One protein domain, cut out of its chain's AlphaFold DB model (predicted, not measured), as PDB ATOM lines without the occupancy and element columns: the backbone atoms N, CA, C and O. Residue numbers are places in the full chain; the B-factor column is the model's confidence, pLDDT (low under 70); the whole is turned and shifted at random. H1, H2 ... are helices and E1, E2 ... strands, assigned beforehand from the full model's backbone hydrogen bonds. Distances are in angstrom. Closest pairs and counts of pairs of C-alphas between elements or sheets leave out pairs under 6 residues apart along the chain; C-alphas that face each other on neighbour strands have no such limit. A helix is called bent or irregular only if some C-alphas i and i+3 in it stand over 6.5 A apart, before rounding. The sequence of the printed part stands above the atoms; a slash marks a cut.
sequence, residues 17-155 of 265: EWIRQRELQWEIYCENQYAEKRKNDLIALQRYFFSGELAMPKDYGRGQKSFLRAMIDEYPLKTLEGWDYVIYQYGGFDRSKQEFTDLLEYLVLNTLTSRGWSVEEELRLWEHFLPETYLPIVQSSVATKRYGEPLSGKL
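AT A GLANCE: This is residues 17 to 155 of the 265 residues of an uncharacterized protein of Gynuella sunshinyii YC6258 (UniProt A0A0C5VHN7). Three pairs of helices follow one another from one end of the domain to the other: H1 and H2 at one end, H3 and H4 in the middle, H5 and H6 toward the other end. A small hairpin of two strands packs on the later helices, with E1 over H4 and E2 over H5, while contacts between the first pair of helices and the middle pair are few. The printed part has 139 residues with six named helices and then two named strands, in the order H1 H2 H3 H4 H5 H6 E1 E2; the sheet, E1 - E2, is antiparallel and the class is mostly helix. The whole is compact, with a radius of gyration of the C-alphas of 15.0 A and spans of 45 by 36 by 24 A.

HOW THE PARTS SIT: H1, residues 17 to 31, and H2, residues 39 to 51, form a helical hairpin and only just touch, with 3 pairs of C-alphas within 8 A, made by residues 22 to 26 of H1 and 46 to 50 of H2 alone. Their closest C-alphas, of Arg 22 and Phe 50, are 7.6 A apart, at a shallow tilt of 16 degrees, opposite ways. H3, residues 65 to 74, is close to H2 but not clearly touching it; the closest C-alphas, of Phe 49 and Met 71, are 7.5 A apart. H4, residues 80 to 90, touches H3 in a helical hairpin, closest at the C-alphas of Leu 68 and Val 86, 6.5 A, at a steep tilt of 43 degrees. H5, residues 98 to 109, is apart from H4; with its residues 104 to 109 alone it touches H6, residues 119 to 129, in a helical hairpin, closest at the C-alphas of Val 108 and Trp 126, 5.9 A, at a shallow tilt of 28 degrees. E1, residues 137 to 143, and E2, residues 150 to 154, form an antiparallel hairpin, with N 138 and O 153 within hydrogen-bond range at 2.9 A, and N 140 and O 151 at 2.9 A. The closest C-alphas of H4 and E1, Asp 84 and Val 142, are 6.0 A apart; those of H5 and E2, Thr 101 and Gly 153, are 4.6 A apart. Each O i to N i+4 pair is within hydrogen-bond range in H1, H2, H3, H4 and H6, and 7 of 8 are in H5.

IN THESE COORDINATES: H1 begins at C-alpha 17, (148.345, 143.468, 205.719), and measures 21.2 A from first to last C-alpha; H2 measures 18.3 A, H3 14.3 A, H4 15.5 A, H5 14.9 A and H6 15.7 A. H5 is neither bent nor irregular, but only just: C-alphas 106 and 109 are 6.3 A apart. E1 measures 15.9 A and E2 13.4 A, ending at C-alpha 154, (125.022, 168.955, 209.659).

THE WHOLE: The two C-alphas farthest apart, of Ala 35 and Thr 133, are 47.7 A from each other. The printed part has no cut; the link from H2 to H3, residues 52 to 64, is long, and that from H3 to H4 is tight. The mean pLDDT of the printed part is 75.1, and 40 residues are under 70: 32 to 38, 40, 57 to 74, 90 to 97 and 111 to 116.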
ATOM      1  N   GLU A  17     149.130 143.496 206.953       79.62
ATOM      2  CA  GLU A  17     148.345 143.468 205.719       79.62
ATOM      3  C   GLU A  17     148.071 144.881 205.194       79.62
ATOM      4  O   GLU A  17     148.100 145.103 203.986       79.62
ATOM      5  N   TRP A  18     147.895 145.872 206.067       78.00
ATOM      6  CA  TRP A  18     147.730 147.250 205.615       78.00
ATOM      7  C   TRP A  18     149.015 147.880 205.152       78.00
ATOM      8  O   TRP A  18     148.984 148.627 204.182       78.00
ATOM      9  N   ILE A  19     150.135 147.590 205.818       79.25
ATOM     10  CA  ILE A  19     151.450 148.005 205.326       79.25
ATOM     11  C   ILE A  19     151.589 147.543 203.872       79.25
ATOM     12  O   ILE A  19     151.880 148.354 202.993       79.25
ATOM     13  N   ARG A  20     151.270 146.270 203.608       82.56
ATOM     14  CA  ARG A  20     151.317 145.675 202.269       82.56
ATOM     15  C   ARG A  20     150.351 146.346 201.289       82.56
ATOM     16  O   ARG A  20     150.737 146.639 200.160       82.56
ATOM     17  N   GLN A  21     149.100 146.579 201.683       79.62
ATOM     18  CA  GLN A  21     148.109 147.219 200.812       79.62
ATOM     19  C   GLN A  21     148.460 148.684 200.524       79.62
ATOM     20  O   GLN A  21     148.356 149.121 199.379       79.62
ATOM     21  N   ARG A  22     148.950 149.418 201.526       80.12
ATOM     22  CA  ARG A  22     149.414 150.800 201.398       80.12
ATOM     23  C   ARG A  22     150.624 150.861 200.455       80.12
ATOM     24  O   ARG A  22     150.628 151.669 199.530       80.12
ATOM     25  N   GLU A  23     151.607 149.970 200.607       81.50
ATOM     26  CA  GLU A  23     152.726 149.836 199.657       81.50
ATOM     27  C   GLU A  23     152.227 149.560 198.222       81.50
ATOM     28  O   GLU A  23     152.621 150.272 197.298       81.50
ATOM     29  N   LEU A  24     151.290 148.622 198.034       83.19
ATOM     30  CA  LEU A  24     150.713 148.299 196.720       83.19
ATOM     31  C   LEU A  24     149.973 149.489 196.084       83.19
ATOM     32  O   LEU A  24     150.122 149.765 194.893       83.19
ATOM     33  N   GLN A  25     149.185 150.228 196.865       78.75
ATOM     34  CA  GLN A  25     148.495 151.424 196.380       78.75
ATOM     35  C   GLN A  25     149.469 152.530 195.974       78.75
ATOM     36  O   GLN A  25     149.230 153.228 194.984       78.75
ATOM     37  N   TRP A  26     150.575 152.687 196.708       80.06
ATOM     38  CA  TRP A  26     151.628 153.630 196.342       80.06
ATOM     39  C   TRP A  26     152.285 153.269 195.013       80.06
ATOM     40  O   TRP A  26     152.512 154.158 194.192       80.06
ATOM     41  N   GLU A  27     152.573 151.986 194.793       79.69
ATOM     42  CA  GLU A  27     153.138 151.487 193.537       79.69
ATOM     43  C   GLU A  27     152.203 151.784 192.360       79.69
ATOM     44  O   GLU A  27     152.623 152.433 191.400       79.69
ATOM     45  N   ILE A  28     150.914 151.454 192.483       77.50
ATOM     46  CA  ILE A  28     149.896 151.754 191.461       77.50
ATOM     47  C   ILE A  28     149.800 153.266 191.203       77.50
ATOM     48  O   ILE A  28     149.714 153.719 190.058       77.50
ATOM     49  N   TYR A  29     149.811 154.091 192.253       75.31
ATOM     50  CA  TYR A  29     149.785 155.545 192.095       75.31
ATOM     51  C   TYR A  29     151.039 156.060 191.378       75.31
ATOM     52  O   TYR A  29     150.943 156.909 190.491       75.31
ATOM     53  N   CYS A  30     152.209 155.532 191.727       73.38
ATOM     54  CA  CYS A  30     153.477 155.846 191.086       73.38
ATOM     55  C   CYS A  30     153.457 155.521 189.588       73.38
ATOM     56  O   CYS A  30     153.770 156.397 188.776       73.38
ATOM     57  N   GLU A  31     153.041 154.308 189.215       72.12
ATOM     58  CA  GLU A  31     152.906 153.867 187.819       72.12
ATOM     59  C   GLU A  31     152.057 154.840 186.990       72.12
ATOM     60  O   GLU A  31     152.411 155.185 185.864       72.12
ATOM     61  N   ASN A  32     150.990 155.373 187.589       66.56
ATOM     62  CA  ASN A  32     150.066 156.297 186.938       66.56
ATOM     63  C   ASN A  32     150.528 157.769 186.912       66.56
ATOM     64  O   ASN A  32     149.853 158.600 186.304       66.56
ATOM     65  N   GLN A  33     151.609 158.147 187.606       65.56
ATOM     66  CA  GLN A  33     151.975 159.560 187.833       65.56
ATOM     67  C   GLN A  33     153.418 159.918 187.451       65.56
ATOM     68  O   GLN A  33     153.735 161.107 187.328       65.56
ATOM     69  N   TYR A  34     154.292 158.928 187.232       56.59
ATOM     70  CA  TYR A  34     155.703 159.158 186.887       56.59
ATOM     71  C   TYR A  34     155.919 159.914 185.563       56.59
ATOM     72  O   TYR A  34     157.003 160.460 185.359       56.59
ATOM     73  N   ALA A  35     154.911 160.008 184.692       54.59
ATOM     74  CA  ALA A  35     155.020 160.732 183.425       54.59
ATOM     75  C   ALA A  35     154.972 162.273 183.563       54.59
ATOM     76  O   ALA A  35     155.480 162.964 182.683       54.59
ATOM     77  N   GLU A  36     154.402 162.830 184.646       57.16
ATOM     78  CA  GLU A  36     154.023 164.262 184.681       57.16
ATOM     79  C   GLU A  36     154.426 165.041 185.953       57.16
ATOM     80  O   GLU A  36     154.371 166.274 185.959       57.16
ATOM     81  N   LYS A  37     154.852 164.382 187.043       63.59
ATOM     82  CA  LYS A  37     155.153 165.062 188.324       63.59
ATOM     83  C   LYS A  37     156.642 165.304 188.566       63.59
ATOM     84  O   LYS A  37     157.493 164.467 188.274       63.59
ATOM     85  N   ARG A  38     156.976 166.452 189.173       67.12
ATOM     86  CA  ARG A  38     158.359 166.783 189.560       67.12
ATOM     87  C   ARG A  38     158.784 165.901 190.738       67.12
ATOM     88  O   ARG A  38     158.025 165.718 191.684       67.12
ATOM     89  N   LYS A  39     160.034 165.423 190.731       71.88
ATOM     90  CA  LYS A  39     160.630 164.549 191.767       71.88
ATOM     91  C   LYS A  39     160.353 164.998 193.214       71.88
ATOM     92  O   LYS A  39     160.051 164.170 194.066       71.88
ATOM     93  N   ASN A  40     160.415 166.302 193.489       69.81
ATOM     94  CA  ASN A  40     160.182 166.847 194.834       69.81
ATOM     95  C   ASN A  40     158.711 166.771 195.276       69.81
ATOM     96  O   ASN A  40     158.438 166.712 196.474       69.81
ATOM     97  N   ASP A  41     157.768 166.757 194.334       72.06
ATOM     98  CA  ASP A  41     156.343 166.613 194.636       72.06
ATOM     99  C   ASP A  41     156.019 165.169 195.019       72.06
ATOM    100  O   ASP A  41     155.255 164.945 195.954       72.06
ATOM    101  N   LEU A  42     156.657 164.198 194.354       74.25
ATOM    102  CA  LEU A  42     156.522 162.777 194.674       74.25
ATOM    103  C   LEU A  42     157.100 162.435 196.049       74.25
ATOM    104  O   LEU A  42     156.453 161.710 196.788       74.25
ATOM    105  N   ILE A  43     158.252 162.997 196.428       76.31
ATOM    106  CA  ILE A  43     158.844 162.766 197.760       76.31
ATOM    107  C   ILE A  43     157.932 163.306 198.872       76.31
ATOM    108  O   ILE A  43     157.699 162.621 199.865       76.31
ATOM    109  N   ALA A  44     157.388 164.515 198.702       75.56
ATOM    110  CA  ALA A  44     156.457 165.093 199.673       75.56
ATOM    111  C   ALA A  44     155.165 164.266 199.775       75.56
ATOM    112  O   ALA A  44     154.694 163.989 200.874       75.56
ATOM    113  N   LEU A  45     154.631 163.829 198.628       76.00
ATOM    114  CA  LEU A  45     153.452 162.967 198.572       76.00
ATOM    115  C   LEU A  45     153.703 161.589 199.171       76.00
ATOM    116  O   LEU A  45     152.813 161.078 199.831       76.00
ATOM    117  N   GLN A  46     154.885 161.011 198.973       79.50
ATOM    118  CA  GLN A  46     155.250 159.721 199.544       79.50
ATOM    119  C   GLN A  46     155.343 159.808 201.058       79.50
ATOM    120  O   GLN A  46     154.761 158.983 201.754       79.50
ATOM    121  N   ARG A  47     156.047 160.823 201.574       79.00
ATOM    122  CA  ARG A  47     156.144 161.042 203.016       79.00
ATOM    123  C   ARG A  47     154.751 161.156 203.615       79.00
ATOM    124  O   ARG A  47     154.424 160.402 204.516       79.00
ATOM    125  N   TYR A  48     153.918 162.017 203.043       75.62
ATOM    126  CA  TYR A  48     152.549 162.180 203.496       75.62
ATOM    127  C   TYR A  48     151.731 160.885 203.389       75.62
ATOM    128  O   TYR A  48     151.039 160.510 204.330       75.62
ATOM    129  N   PHE A  49     151.847 160.172 202.271       76.25
ATOM    130  CA  PHE A  49     151.118 158.934 202.036       76.25
ATOM    131  C   PHE A  49     151.459 157.855 203.057       76.25
ATOM    132  O   PHE A  49     150.577 157.124 203.491       76.25
ATOM    133  N   PHE A  50     152.719 157.754 203.459       76.38
ATOM    134  CA  PHE A  50     153.133 156.720 204.387       76.38
ATOM    135  C   PHE A  50     153.069 157.152 205.841       76.38
ATOM    136  O   PHE A  50     152.691 156.326 206.645       76.38
ATOM    137  N   SER A  51     153.386 158.397 206.196       73.38
ATOM    138  CA  SER A  51     153.437 158.823 207.600       73.38
ATOM    139  C   SER A  51     152.289 159.734 208.022       73.38
ATOM    140  O   SER A  51     152.187 160.063 209.196       73.38
ATOM    141  N   GLY A  52     151.446 160.196 207.096       73.25
ATOM    142  CA  GLY A  52     150.448 161.230 207.373       73.25
ATOM    143  C   GLY A  52     151.055 162.595 207.719       73.25
ATOM    144  O   GLY A  52     150.327 163.473 208.163       73.25
ATOM    145  N   GLU A  53     152.368 162.789 207.539       75.38
ATOM    146  CA  GLU A  53     153.060 164.046 207.844       75.38
ATOM    147  C   GLU A  53     153.346 164.848 206.576       75.38
ATOM    148  O   GLU A  53     153.843 164.325 205.572       75.38
ATOM    149  N   LEU A  54     153.138 166.158 206.651       71.81
ATOM    150  CA  LEU A  54     153.595 167.073 205.613       71.81
ATOM    151  C   LEU A  54     155.078 167.388 205.794       71.81
ATOM    152  O   LEU A  54     155.540 167.673 206.896       71.81
ATOM    153  N   ALA A  55     155.835 167.384 204.694       71.88
ATOM    154  CA  ALA A  55     157.238 167.782 204.747       71.88
ATOM    155  C   ALA A  55     157.386 169.290 205.018       71.88
ATOM    156  O   ALA A  55     158.303 169.691 205.735       71.88
ATOM    157  N   MET A  56     156.497 170.121 204.461       71.69
ATOM    158  CA  MET A  56     156.408 171.560 204.713       71.69
ATOM    159  C   MET A  56     154.949 172.066 204.629       71.69
ATOM    160  O   MET A  56     154.176 171.557 203.818       71.69
ATOM    161  N   PRO A  57     154.585 173.170 205.317       65.12
ATOM    162  CA  PRO A  57     153.255 173.795 205.206       65.12
ATOM    163  C   PRO A  57     152.881 174.314 203.806       65.12
ATOM    164  O   PRO A  57     151.751 174.708 203.566       65.12
ATOM    165  N   LYS A  58     153.818 174.362 202.856       66.00
ATOM    166  CA  LYS A  58     153.535 174.719 201.452       66.00
ATOM    167  C   LYS A  58     153.174 173.513 200.584       66.00
ATOM    168  O   LYS A  58     152.907 173.676 199.396       66.00
ATOM    169  N   ASP A  59     153.241 172.307 201.143       66.75
ATOM    170  CA  ASP A  59     152.944 171.085 200.402       66.75
ATOM    171  C   ASP A  59     151.432 170.833 200.302       66.75
ATOM    172  O   ASP A  59     151.018 170.048 199.448       66.75
ATOM    173  N   TYR A  60     150.611 171.562 201.079       62.38
ATOM    174  CA  TYR A  60     149.155 171.657 200.914       62.38
ATOM    175  C   TYR A  60     148.795 171.929 199.448       62.38
ATOM    176  O   TYR A  60     149.230 172.905 198.839       62.38
ATOM    177  N   GLY A  61     147.977 171.062 198.856       58.53
ATOM    178  CA  GLY A  61     147.541 171.182 197.463       58.53
ATOM    179  C   GLY A  61     148.175 170.195 196.476       58.53
ATOM    180  O   GLY A  61     147.814 170.255 195.300       58.53
ATOM    181  N   ARG A  62     149.075 169.295 196.911       65.62
ATOM    182  CA  ARG A  62     149.672 168.235 196.073       65.62
ATOM    183  C   ARG A  62     148.811 166.952 196.034       65.62
ATOM    184  O   ARG A  62     148.179 166.579 197.013       65.62
ATOM    185  N   GLY A  63     148.805 166.216 194.924       61.62
ATOM    186  CA  GLY A  63     148.141 164.896 194.841       61.62
ATOM    187  C   GLY A  63     146.733 164.901 194.229       61.62
ATOM    188  O   GLY A  63     146.123 165.950 194.055       61.62
ATOM    189  N   GLN A  64     146.258 163.721 193.815       64.25
ATOM    190  CA  GLN A  64     144.935 163.546 193.194       64.25
ATOM    191  C   GLN A  64     143.849 163.271 194.250       64.25
ATOM    192  O   GLN A  64     144.100 162.553 195.214       64.25
ATOM    193  N   LYS A  65     142.626 163.790 194.053       60.09
ATOM    194  CA  LYS A  65     141.507 163.641 195.012       60.09
ATOM    195  C   LYS A  65     141.144 162.176 195.291       60.09
ATOM    196  O   LYS A  65     140.921 161.823 196.441       60.09
ATOM    197  N   SER A  66     141.100 161.325 194.265       62.25
ATOM    198  CA  SER A  66     140.774 159.894 194.408       62.25
ATOM    199  C   SER A  66     141.771 159.156 195.301       62.25
ATOM    200  O   SER A  66     141.377 158.356 196.140       62.25
ATOM    201  N   PHE A  67     143.051 159.483 195.158       63.84
ATOM    202  CA  PHE A  67     144.134 158.934 195.964       63.84
ATOM    203  C   PHE A  67     144.044 159.375 197.431       63.84
ATOM    204  O   PHE A  67     144.204 158.571 198.340       63.84
ATOM    205  N   LEU A  68     143.715 160.647 197.673       62.59
ATOM    206  CA  LEU A  68     143.528 161.166 199.031       62.59
ATOM    207  C   LEU A  68     142.273 160.611 199.706       62.59
ATOM    208  O   LEU A  68     142.259 160.473 200.924       62.59
ATOM    209  N   ARG A  69     141.253 160.253 198.921       58.81
ATOM    210  CA  ARG A  69     140.060 159.578 199.423       58.81
ATOM    211  C   ARG A  69     140.331 158.166 199.904       58.81
ATOM    212  O   ARG A  69     139.912 157.839 201.005       58.81
ATOM    213  N   ALA A  70     141.085 157.390 199.130       60.44
ATOM    214  CA  ALA A  70     141.541 156.071 199.563       60.44
ATOM    215  C   ALA A  70     142.309 156.151 200.894       60.44
ATOM    216  O   ALA A  70     142.147 155.294 201.748       60.44
ATOM    217  N   MET A  71     143.063 157.233 201.132       65.44
ATOM    218  CA  MET A  71     143.776 157.400 202.400       65.44
ATOM    219  C   MET A  71     142.855 157.567 203.602       65.44
ATOM    220  O   MET A  71     143.062 156.884 204.594       65.44
ATOM    221  N   ILE A  72     141.844 158.439 203.520       62.47
ATOM    222  CA  ILE A  72     140.864 158.570 204.605       62.47
ATOM    223  C   ILE A  72     140.114 157.247 204.800       62.47
ATOM    224  O   ILE A  72     139.888 156.790 205.920       62.47
ATOM    225  N   ASP A  73     139.676 156.667 203.684       63.75
ATOM    226  CA  ASP A  73     138.731 155.565 203.680       63.75
ATOM    227  C   ASP A  73     139.388 154.217 204.002       63.75
ATOM    228  O   ASP A  73     138.674 153.237 204.160       63.75
ATOM    229  N   GLU A  74     140.711 154.117 204.113       67.25
ATOM    230  CA  GLU A  74     141.350 152.807 204.289       67.25
ATOM    231  C   GLU A  74     142.401 152.788 205.391       67.25
ATOM    232  O   GLU A  74     142.512 151.770 206.076       67.25
ATOM    233  N   TYR A  75     143.097 153.898 205.665       74.88
ATOM    234  CA  TYR A  75     144.195 153.875 206.625       74.88
ATOM    235  C   TYR A  75     144.230 155.069 207.588       74.88
ATOM    236  O   TYR A  75     143.898 156.194 207.214       74.88
ATOM    237  N   PRO A  76     144.698 154.870 208.829       74.44
ATOM    238  CA  PRO A  76     144.829 155.958 209.782       74.44
ATOM    239  C   PRO A  76     145.948 156.919 209.360       74.44
ATOM    240  O   PRO A  76     146.909 156.549 208.669       74.44
ATOM    241  N   LEU A  77     145.819 158.175 209.791       77.88
ATOM    242  CA  LEU A  77     146.862 159.192 209.681       77.88
ATOM    243  C   LEU A  77     147.468 159.454 211.062       77.88
ATOM    244  O   LEU A  77     146.753 159.598 212.053       77.88
ATOM    245  N   LYS A  78     148.800 159.555 211.109       75.00
ATOM    246  CA  LYS A  78     149.575 159.706 212.349       75.00
ATOM    247  C   LYS A  78     149.362 161.056 213.046       75.00
ATOM    248  O   LYS A  78     149.553 161.140 214.256       75.00
ATOM    249  N   THR A  79     149.019 162.109 212.294       77.06
ATOM    250  CA  THR A  79     149.029 163.504 212.775       77.06
ATOM    251  C   THR A  79     147.770 164.278 212.381       77.06
ATOM    252  O   THR A  79     147.124 163.958 211.380       77.06
ATOM    253  N   LEU A  80     147.432 165.312 213.163       80.12
ATOM    254  CA  LEU A  80     146.299 166.210 212.893       80.12
ATOM    255  C   LEU A  80     146.498 166.966 211.575       80.12
ATOM    256  O   LEU A  80     145.567 167.091 210.785       80.12
ATOM    257  N   GLU A  81     147.734 167.377 211.298       77.81
ATOM    258  CA  GLU A  81     148.128 168.055 210.065       77.81
ATOM    259  C   GLU A  81     147.825 167.204 208.828       77.81
ATOM    260  O   GLU A  81     147.555 167.738 207.748       77.81
ATOM    261  N   GLY A  82     147.850 165.878 208.975       77.62
ATOM    262  CA  GLY A  82     147.457 164.978 207.907       77.62
ATOM    263  C   GLY A  82     145.962 165.033 207.612       77.62
ATOM    264  O   GLY A  82     145.571 165.193 206.456       77.62
ATOM    265  N   TRP A  83     145.120 164.986 208.643       80.38
ATOM    266  CA  TRP A  83     143.673 165.161 208.485       80.38
ATOM    267  C   TRP A  83     143.329 166.540 207.903       80.38
ATOM    268  O   TRP A  83     142.537 166.641 206.963       80.38
ATOM    269  N   ASP A  84     144.014 167.591 208.351       81.44
ATOM    270  CA  ASP A  84     143.873 168.942 207.806       81.44
ATOM    271  C   ASP A  84     144.232 169.008 206.317       81.44
ATOM    272  O   ASP A  84     143.531 169.630 205.512       81.44
ATOM    273  N   TYR A  85     145.323 168.350 205.917       77.88
ATOM    274  CA  TYR A  85     145.737 168.285 204.520       77.88
ATOM    275  C   TYR A  85     144.664 167.670 203.635       77.88
ATOM    276  O   TYR A  85     144.371 168.185 202.553       77.88
ATOM    277  N   VAL A  86     144.072 166.571 204.092       76.00
ATOM    278  CA  VAL A  86     142.951 165.937 203.413       76.00
ATOM    279  C   VAL A  86     141.806 166.932 203.242       76.00
ATOM    280  O   VAL A  86     141.390 167.180 202.111       76.00
ATOM    281  N   ILE A  87     141.310 167.530 204.327       77.94
ATOM    282  CA  ILE A  87     140.167 168.456 204.294       77.94
ATOM    283  C   ILE A  87     140.436 169.613 203.324       77.94
ATOM    284  O   ILE A  87     139.603 169.932 202.466       77.94
ATOM    285  N   TYR A  88     141.631 170.201 203.410       76.38
ATOM    286  CA  TYR A  88     142.073 171.274 202.528       76.38
ATOM    287  C   TYR A  88     141.960 170.877 201.047       76.38
ATOM    288  O   TYR A  88     141.465 171.654 200.226       76.38
ATOM    289  N   GLN A  89     142.372 169.654 200.703       72.50
ATOM    290  CA  GLN A  89     142.344 169.117 199.337       72.50
ATOM    291  C   GLN A  89     140.940 168.757 198.861       72.50
ATOM    292  O   GLN A  89     140.610 168.953 197.687       72.50
ATOM    293  N   TYR A  90     140.106 168.247 199.765       66.12
ATOM    294  CA  TYR A  90     138.727 167.865 199.478       66.12
ATOM    295  C   TYR A  90     137.870 169.040 199.020       66.12
ATOM    296  O   TYR A  90     137.025 168.871 198.140       66.12
ATOM    297  N   GLY A  91     138.177 170.248 199.501       60.22
ATOM    298  CA  GLY A  91     137.526 171.489 199.088       60.22
ATOM    299  C   GLY A  91     137.594 171.826 197.589       60.22
ATOM    300  O   GLY A  91     137.051 172.845 197.183       60.22
ATOM    301  N   GLY A  92     138.254 171.018 196.753       50.59
ATOM    302  CA  GLY A  92     138.386 171.222 195.308       50.59
ATOM    303  C   GLY A  92     137.182 170.834 194.432       50.59
ATOM    304  O   GLY A  92     137.226 171.128 193.240       50.59
ATOM    305  N   PHE A  93     136.120 170.198 194.944       48.97
ATOM    306  CA  PHE A  93     134.941 169.855 194.125       48.97
ATOM    307  C   PHE A  93     133.758 170.792 194.356       48.97
ATOM    308  O   PHE A  93     133.492 171.257 195.461       48.97
ATOM    309  N   ASP A  94     133.024 171.065 193.277       49.97
ATOM    310  CA  ASP A  94     131.671 171.602 193.367       49.97
ATOM    311  C   ASP A  94     130.780 170.524 193.978       49.97
ATOM    312  O   ASP A  94     130.390 169.604 193.260       49.97
ATOM    313  N   ARG A  95     130.486 170.618 195.281       47.66
ATOM    314  CA  ARG A  95     129.140 170.432 195.859       47.66
ATOM    315  C   ARG A  95     129.170 170.359 197.389       47.66
ATOM    316  O   ARG A  95     129.808 169.487 197.952       47.66
ATOM    317  N   SER A  96     128.403 171.291 197.967       54.81
ATOM    318  CA  SER A  96     127.649 171.295 199.232       54.81
ATOM    319  C   SER A  96     128.284 170.759 200.524       54.81
ATOM    320  O   SER A  96     129.074 169.832 200.572       54.81
ATOM    321  N   LYS A  97     127.771 171.296 201.635       61.97
ATOM    322  CA  LYS A  97     127.865 170.784 203.014       61.97
ATOM    323  C   LYS A  97     127.693 169.251 203.156       61.97
ATOM    324  O   LYS A  97     128.023 168.710 204.203       61.97
ATOM    325  N   GLN A  98     127.196 168.570 202.117       72.44
ATOM    326  CA  GLN A  98     126.976 167.132 202.070       72.44
ATOM    327  C   GLN A  98     128.272 166.316 202.115       72.44
ATOM    328  O   GLN A  98     128.304 165.378 202.887       72.44
ATOM    329  N   GLU A  99     129.351 166.665 201.395       73.00
ATOM    330  CA  GLU A  99     130.585 165.844 201.436       73.00
ATOM    331  C   GLU A  99     131.217 165.832 202.842       73.00
ATOM    332  O   GLU A  99     131.742 164.814 203.286       73.00
ATOM    333  N   PHE A 100     131.141 166.956 203.566       80.44
ATOM    334  CA  PHE A 100     131.611 167.016 204.950       80.44
ATOM    335  C   PHE A 100     130.656 166.292 205.903       80.44
ATOM    336  O   PHE A 100     131.120 165.582 206.782       80.44
ATOM    337  N   THR A 101     129.336 166.395 205.706       83.44
ATOM    338  CA  THR A 101     128.369 165.547 206.430       83.44
ATOM    339  C   THR A 101     128.631 164.061 206.184       83.44
ATOM    340  O   THR A 101     128.674 163.303 207.142       83.44
ATOM    341  N   ASP A 102     128.884 163.653 204.942       79.50
ATOM    342  CA  ASP A 102     129.182 162.269 204.578       79.50
ATOM    343  C   ASP A 102     130.487 161.806 205.242       79.50
ATOM    344  O   ASP A 102     130.547 160.699 205.766       79.50
ATOM    345  N   LEU A 103     131.520 162.656 205.295       80.56
ATOM    346  CA  LEU A 103     132.734 162.370 206.063       80.56
ATOM    347  C   LEU A 103     132.405 162.171 207.549       80.56
ATOM    348  O   LEU A 103     132.831 161.191 208.154       80.56
ATOM    349  N   LEU A 104     131.623 163.066 208.149       86.06
ATOM    350  CA  LEU A 104     131.271 162.949 209.562       86.06
ATOM    351  C   LEU A 104     130.450 161.683 209.844       86.06
ATOM    352  O   LEU A 104     130.725 160.991 210.817       86.06
ATOM    353  N   GLU A 105     129.469 161.348 209.009       84.81
ATOM    354  CA  GLU A 105     128.567 160.214 209.243       84.81
ATOM    355  C   GLU A 105     129.191 158.867 208.852       84.81
ATOM    356  O   GLU A 105     129.144 157.915 209.632       84.81
ATOM    357  N   TYR A 106     129.818 158.766 207.678       77.44
ATOM    358  CA  TYR A 106     130.323 157.489 207.166       77.44
ATOM    359  C   TYR A 106     131.725 157.137 207.642       77.44
ATOM    360  O   TYR A 106     132.059 155.951 207.659       77.44
ATOM    361  N   LEU A 107     132.529 158.134 208.016       77.56
ATOM    362  CA  LEU A 107     133.893 157.911 208.479       77.56
ATOM    363  C   LEU A 107     134.045 158.172 209.975       77.56
ATOM    364  O   LEU A 107     134.520 157.301 210.696       77.56
ATOM    365  N   VAL A 108     133.687 159.371 210.435       85.19
ATOM    366  CA  VAL A 108     134.011 159.785 211.808       85.19
ATOM    367  C   VAL A 108     133.101 159.104 212.815       85.19
ATOM    368  O   VAL A 108     133.595 158.573 213.807       85.19
ATOM    369  N   LEU A 109     131.786 159.097 212.573       85.44
ATOM    370  CA  LEU A 109     130.859 158.362 213.416       85.44
ATOM    371  C   LEU A 109     131.133 156.877 213.269       85.44
ATOM    372  O   LEU A 109     131.551 156.273 214.248       85.44
ATOM    373  N   ASN A 110     130.970 156.324 212.066       76.44
ATOM    374  CA  ASN A 110     130.991 154.885 211.832       76.44
ATOM    375  C   ASN A 110     132.185 154.159 212.480       76.44
ATOM    376  O   ASN A 110     133.299 154.680 212.576       76.44
ATOM    377  N   THR A 111     131.948 152.939 212.954       63.50
ATOM    378  CA  THR A 111     133.020 152.105 213.502       63.50
ATOM    379  C   THR A 111     133.857 151.611 212.338       63.50
ATOM    380  O   THR A 111     133.351 150.915 211.457       63.50
ATOM    381  N   LEU A 112     135.135 151.972 212.329       61.34
ATOM    382  CA  LEU A 112     136.076 151.541 211.307       61.34
ATOM    383  C   LEU A 112     136.798 150.277 211.781       61.34
ATOM    384  O   LEU A 112     137.888 149.985 211.315       61.34
ATOM    385  N   THR A 113     136.204 149.493 212.683       52.44
ATOM    386  CA  THR A 113     136.796 148.251 213.195       52.44
ATOM    387  C   THR A 113     136.955 147.190 212.109       52.44
ATOM    388  O   THR A 113     137.901 146.419 212.167       52.44
ATOM    389  N   SER A 114     136.134 147.208 211.049       54.84
ATOM    390  CA  SER A 114     136.390 146.415 209.827       54.84
ATOM    391  C   SER A 114     137.602 146.904 209.027       54.84
ATOM    392  O   SER A 114     138.135 146.173 208.198       54.84
ATOM    393  N   ARG A 115     138.005 148.149 209.301       62.16
ATOM    394  CA  ARG A 115     139.285 148.792 208.996       62.16
ATOM    395  C   ARG A 115     140.411 147.910 209.508       62.16
ATOM    396  O   ARG A 115     141.275 147.539 208.734       62.16
ATOM    397  N   GLY A 116     140.289 147.560 210.803       66.38
ATOM    398  CA  GLY A 116     141.269 147.002 211.757       66.38
ATOM    399  C   GLY A 116     142.027 148.098 212.539       66.38
ATOM    400  O   GLY A 116     143.151 147.895 212.977       66.38
ATOM    401  N   TRP A 117     141.446 149.302 212.626       76.06
ATOM    402  CA  TRP A 117     142.004 150.424 213.391       76.06
ATOM    403  C   TRP A 117     142.038 150.094 214.876       76.06
ATOM    404  O   TRP A 117     141.094 149.513 215.418       76.06
ATOM    405  N   SER A 118     143.113 150.513 215.540       78.31
ATOM    406  CA  SER A 118     143.171 150.482 216.993       78.31
ATOM    407  C   SER A 118     142.171 151.479 217.582       78.31
ATOM    408  O   SER A 118     141.791 152.483 216.971       78.31
ATOM    409  N   VAL A 119     141.767 151.232 218.827       81.56
ATOM    410  CA  VAL A 119     140.870 152.131 219.568       81.56
ATOM    411  C   VAL A 119     141.456 153.540 219.676       81.56
ATOM    412  O   VAL A 119     140.728 154.523 219.574       81.56
ATOM    413  N   GLU A 120     142.772 153.650 219.865       83.19
ATOM    414  CA  GLU A 120     143.455 154.938 219.990       83.19
ATOM    415  C   GLU A 120     143.386 155.748 218.687       83.19
ATOM    416  O   GLU A 120     143.110 156.947 218.717       83.19
ATOM    417  N   GLU A 121     143.564 155.100 217.536       80.94
ATOM    418  CA  GLU A 121     143.452 155.752 216.226       80.94
ATOM    419  C   GLU A 121     142.023 156.218 215.941       80.94
ATOM    420  O   GLU A 121     141.815 157.343 215.477       80.94
ATOM    421  N   GLU A 122     141.027 155.391 216.271       83.31
ATOM    422  CA  GLU A 122     139.623 155.778 216.156       83.31
ATOM    423  C   GLU A 122     139.281 156.989 217.044       83.31
ATOM    424  O   GLU A 122     138.533 157.878 216.623       83.31
ATOM    425  N   LEU A 123     139.825 157.045 218.265       87.12
ATOM    426  CA  LEU A 123     139.611 158.158 219.193       87.12
ATOM    427  C   LEU A 123     140.288 159.445 218.719       87.12
ATOM    428  O   LEU A 123     139.663 160.502 218.782       87.12
ATOM    429  N   ARG A 124     141.508 159.368 218.179       86.12
ATOM    430  CA  ARG A 124     142.196 160.537 217.608       86.12
ATOM    431  C   ARG A 124     141.443 161.114 216.411       86.12
ATOM    432  O   ARG A 124     141.326 162.332 216.298       86.12
ATOM    433  N   LEU A 125     140.904 160.257 215.538       85.38
ATOM    434  CA  LEU A 125     140.045 160.702 214.436       85.38
ATOM    435  C   LEU A 125     138.802 161.418 214.973       85.38
ATOM    436  O   LEU A 125     138.459 162.501 214.502       85.38
ATOM    437  N   TRP A 126     138.142 160.828 215.971       90.12
ATOM    438  CA  TRP A 126     136.986 161.446 216.609       90.12
ATOM    439  C   TRP A 126     137.322 162.825 217.170       90.12
ATOM    440  O   TRP A 126     136.620 163.780 216.876       90.12
ATOM    441  N   GLU A 127     138.394 162.939 217.951       90.06
ATOM    442  CA  GLU A 127     138.809 164.179 218.621       90.06
ATOM    443  C   GLU A 127     139.241 165.275 217.650       90.06
ATOM    444  O   GLU A 127     139.092 166.457 217.950       90.06
ATOM    445  N   HIS A 128     139.739 164.898 216.473       89.25
ATOM    446  CA  HIS A 128     140.045 165.857 215.423       89.25
ATOM    447  C   HIS A 128     138.779 166.497 214.830       89.25
ATOM    448  O   HIS A 128     138.752 167.700 214.579       89.25
ATOM    449  N   PHE A 129     137.736 165.699 214.584       89.31
ATOM    450  CA  PHE A 129     136.548 166.142 213.845       89.31
ATOM    451  C   PHE A 129     135.378 166.569 214.728       89.31
ATOM    452  O   PHE A 129     134.590 167.423 214.323       89.31
ATOM    453  N   LEU A 130     135.213 165.947 215.891       92.38
ATOM    454  CA  LEU A 130     134.056 166.121 216.752       92.38
ATOM    455  C   LEU A 130     134.468 166.728 218.096       92.38
ATOM    456  O   LEU A 130     135.406 166.245 218.733       92.38
ATOM    457  N   PRO A 131     133.738 167.753 218.567       91.50
ATOM    458  CA  PRO A 131     133.921 168.288 219.912       91.50
ATOM    459  C   PRO A 131     133.581 167.246 220.988       91.50
ATOM    460  O   PRO A 131     132.968 166.214 220.715       91.50
ATOM    461  N   GLU A 132     133.913 167.552 222.243       90.94
ATOM    462  CA  GLU A 132     133.555 166.709 223.394       90.94
ATOM    463  C   GLU A 132     132.034 166.557 223.565       90.94
ATOM    464  O   GLU A 132     131.543 165.481 223.908       90.94
ATOM    465  N   THR A 133     131.279 167.619 223.281       94.50
ATOM    466  CA  THR A 133     129.812 167.649 223.355       94.50
ATOM    467  C   THR A 133     129.201 167.814 221.977       94.50
ATOM    468  O   THR A 133     129.661 168.644 221.197       94.50
ATOM    469  N   TYR A 134     128.118 167.097 221.702       95.94
ATOM    470  CA  TYR A 134     127.427 167.136 220.423       95.94
ATOM    471  C   TYR A 134     127.026 168.557 220.002       95.94
ATOM    472  O   TYR A 134     126.410 169.306 220.761       95.94
ATOM    473  N   LEU A 135     127.318 168.877 218.740       93.88
ATOM    474  CA  LEU A 135     126.828 170.059 218.046       93.88
ATOM    475  C   LEU A 135     126.145 169.629 216.740       93.88
ATOM    476  O   LEU A 135     126.703 168.819 215.996       93.88
ATOM    477  N   PRO A 136     124.970 170.190 216.403       92.12
ATOM    478  CA  PRO A 136     124.250 169.827 215.181       92.12
ATOM    479  C   PRO A 136     124.944 170.318 213.911       92.12
ATOM    480  O   PRO A 136     124.679 169.800 212.826       92.12
ATOM    481  N   ILE A 137     125.808 171.327 214.031       92.81
ATOM    482  CA  ILE A 137     126.639 171.844 212.949       92.81
ATOM    483  C   ILE A 137     128.087 171.740 213.406       92.81
ATOM    484  O   ILE A 137     128.479 172.381 214.378       92.81
ATOM    485  N   VAL A 138     128.865 170.944 212.684       91.50
ATOM    486  CA  VAL A 138     130.300 170.763 212.907       91.50
ATOM    487  C   VAL A 138     131.048 171.534 211.831       91.50
ATOM    488  O   VAL A 138     130.588 171.595 210.686       91.50
ATOM    489  N   GLN A 139     132.183 172.126 212.191       90.12
ATOM    490  CA  GLN A 139     133.050 172.848 211.266       90.12
ATOM    491  C   GLN A 139     134.419 172.184 211.190       90.12
ATOM    492  O   GLN A 139     134.891 171.640 212.185       90.12
ATOM    493  N   SER A 140     135.060 172.231 210.024       86.88
ATOM    494  CA  SER A 140     136.444 171.779 209.914       86.88
ATOM    495  C   SER A 140     137.406 172.729 210.630       86.88
ATOM    496  O   SER A 140     137.195 173.940 210.668       86.88
ATOM    497  N   SER A 141     138.501 172.173 211.139       86.00
ATOM    498  CA  SER A 141     139.638 172.889 211.739       86.00
ATOM    499  C   SER A 141     140.331 173.844 210.764       86.00
ATOM    500  O   SER A 141     140.808 174.907 211.158       86.00
ATOM    501  N   VAL A 142     140.386 173.470 209.484       83.44
ATOM    502  CA  VAL A 142     141.088 174.219 208.438       83.44
ATOM    503  C   VAL A 142     140.169 174.690 207.326       83.44
ATOM    504  O   VAL A 142     139.142 174.079 207.016       83.44
ATOM    505  N   ALA A 143     140.577 175.791 206.698       82.06
ATOM    506  CA  ALA A 143     139.943 176.325 205.508       82.06
ATOM    507  C   ALA A 143     140.158 175.416 204.290       82.06
ATOM    508  O   ALA A 143     141.202 174.791 204.123       82.06
ATOM    509  N   THR A 144     139.178 175.386 203.394       76.81
ATOM    510  CA  THR A 144     139.286 174.678 202.115       76.81
ATOM    511  C   THR A 144     140.171 175.405 201.112       76.81
ATOM    512  O   THR A 144     140.220 176.634 201.079       76.81
ATOM    513  N   LYS A 145     140.779 174.652 200.184       71.88
ATOM    514  CA  LYS A 145     141.566 175.228 199.082       71.88
ATOM    515  C   LYS A 145     140.764 176.162 198.166       71.88
ATOM    516  O   LYS A 145     141.316 177.135 197.666       71.88
ATOM    517  N   ARG A 146     139.494 175.842 197.883       70.62
ATOM    518  CA  ARG A 146     138.690 176.558 196.873       70.62
ATOM    519  C   ARG A 146     138.075 177.846 197.400       70.62
ATOM    520  O   ARG A 146     138.082 178.838 196.680       70.62
ATOM    521  N   TYR A 147     137.517 177.808 198.605       72.12
ATOM    522  CA  TYR A 147     136.758 178.931 199.152       72.12
ATOM    523  C   TYR A 147     137.539 179.715 200.206       72.12
ATOM    524  O   TYR A 147     137.146 180.825 200.533       72.12
ATOM    525  N   GLY A 148     138.644 179.171 200.731       77.94
ATOM    526  CA  GLY A 148     139.379 179.810 201.824       77.94
ATOM    527  C   GLY A 148     138.596 179.838 203.142       77.94
ATOM    528  O   GLY A 148     138.999 180.519 204.076       77.94
ATOM    529  N   GLU A 149     137.505 179.075 203.225       83.44
ATOM    530  CA  GLU A 149     136.613 178.991 204.380       83.44
ATOM    531  C   GLU A 149     136.546 177.547 204.904       83.44
ATOM    532  O   GLU A 149     136.683 176.606 204.102       83.44
ATOM    533  N   PRO A 150     136.338 177.346 206.221       86.31
ATOM    534  CA  PRO A 150     136.062 176.032 206.794       86.31
ATOM    535  C   PRO A 150     134.817 175.374 206.192       86.31
ATOM    536  O   PRO A 150     133.815 176.035 205.908       86.31
ATOM    537  N   LEU A 151     134.846 174.050 206.044       84.31
ATOM    538  CA  LEU A 151     133.643 173.280 205.743       84.31
ATOM    539  C   LEU A 151     132.722 173.281 206.957       84.31
ATOM    540  O   LEU A 151     133.169 173.330 208.097       84.31
ATOM    541  N   SER A 152     131.417 173.223 206.713       87.19
ATOM    542  CA  SER A 152     130.420 173.026 207.762       87.19
ATOM    543  C   SER A 152     129.440 171.950 207.328       87.19
ATOM    544  O   SER A 152     128.964 171.975 206.191       87.19
ATOM    545  N   GLY A 153     129.123 171.032 208.231       87.00
ATOM    546  CA  GLY A 153     128.287 169.865 207.966       87.00
ATOM    547  C   GLY A 153     127.263 169.706 209.068       87.00
ATOM    548  O   GLY A 153     127.548 169.973 210.236       87.00
ATOM    549  N   LYS A 154     126.051 169.305 208.686       90.31
ATOM    550  CA  LYS A 154     125.022 168.955 209.659       90.31
ATOM    551  C   LYS A 154     125.285 167.526 210.116       90.31
ATOM    552  O   LYS A 154     125.332 166.638 209.270       90.31
ATOM    553  N   LEU A 155     125.426 167.324 211.420       91.62
ATOM    554  CA  LEU A 155     125.523 166.000 212.020       91.62
ATOM    555  C   LEU A 155     124.163 165.632 212.594       91.62
ATOM    556  O   LEU A 155     123.653 166.329 213.467       91.62
TER     557      LEU A 155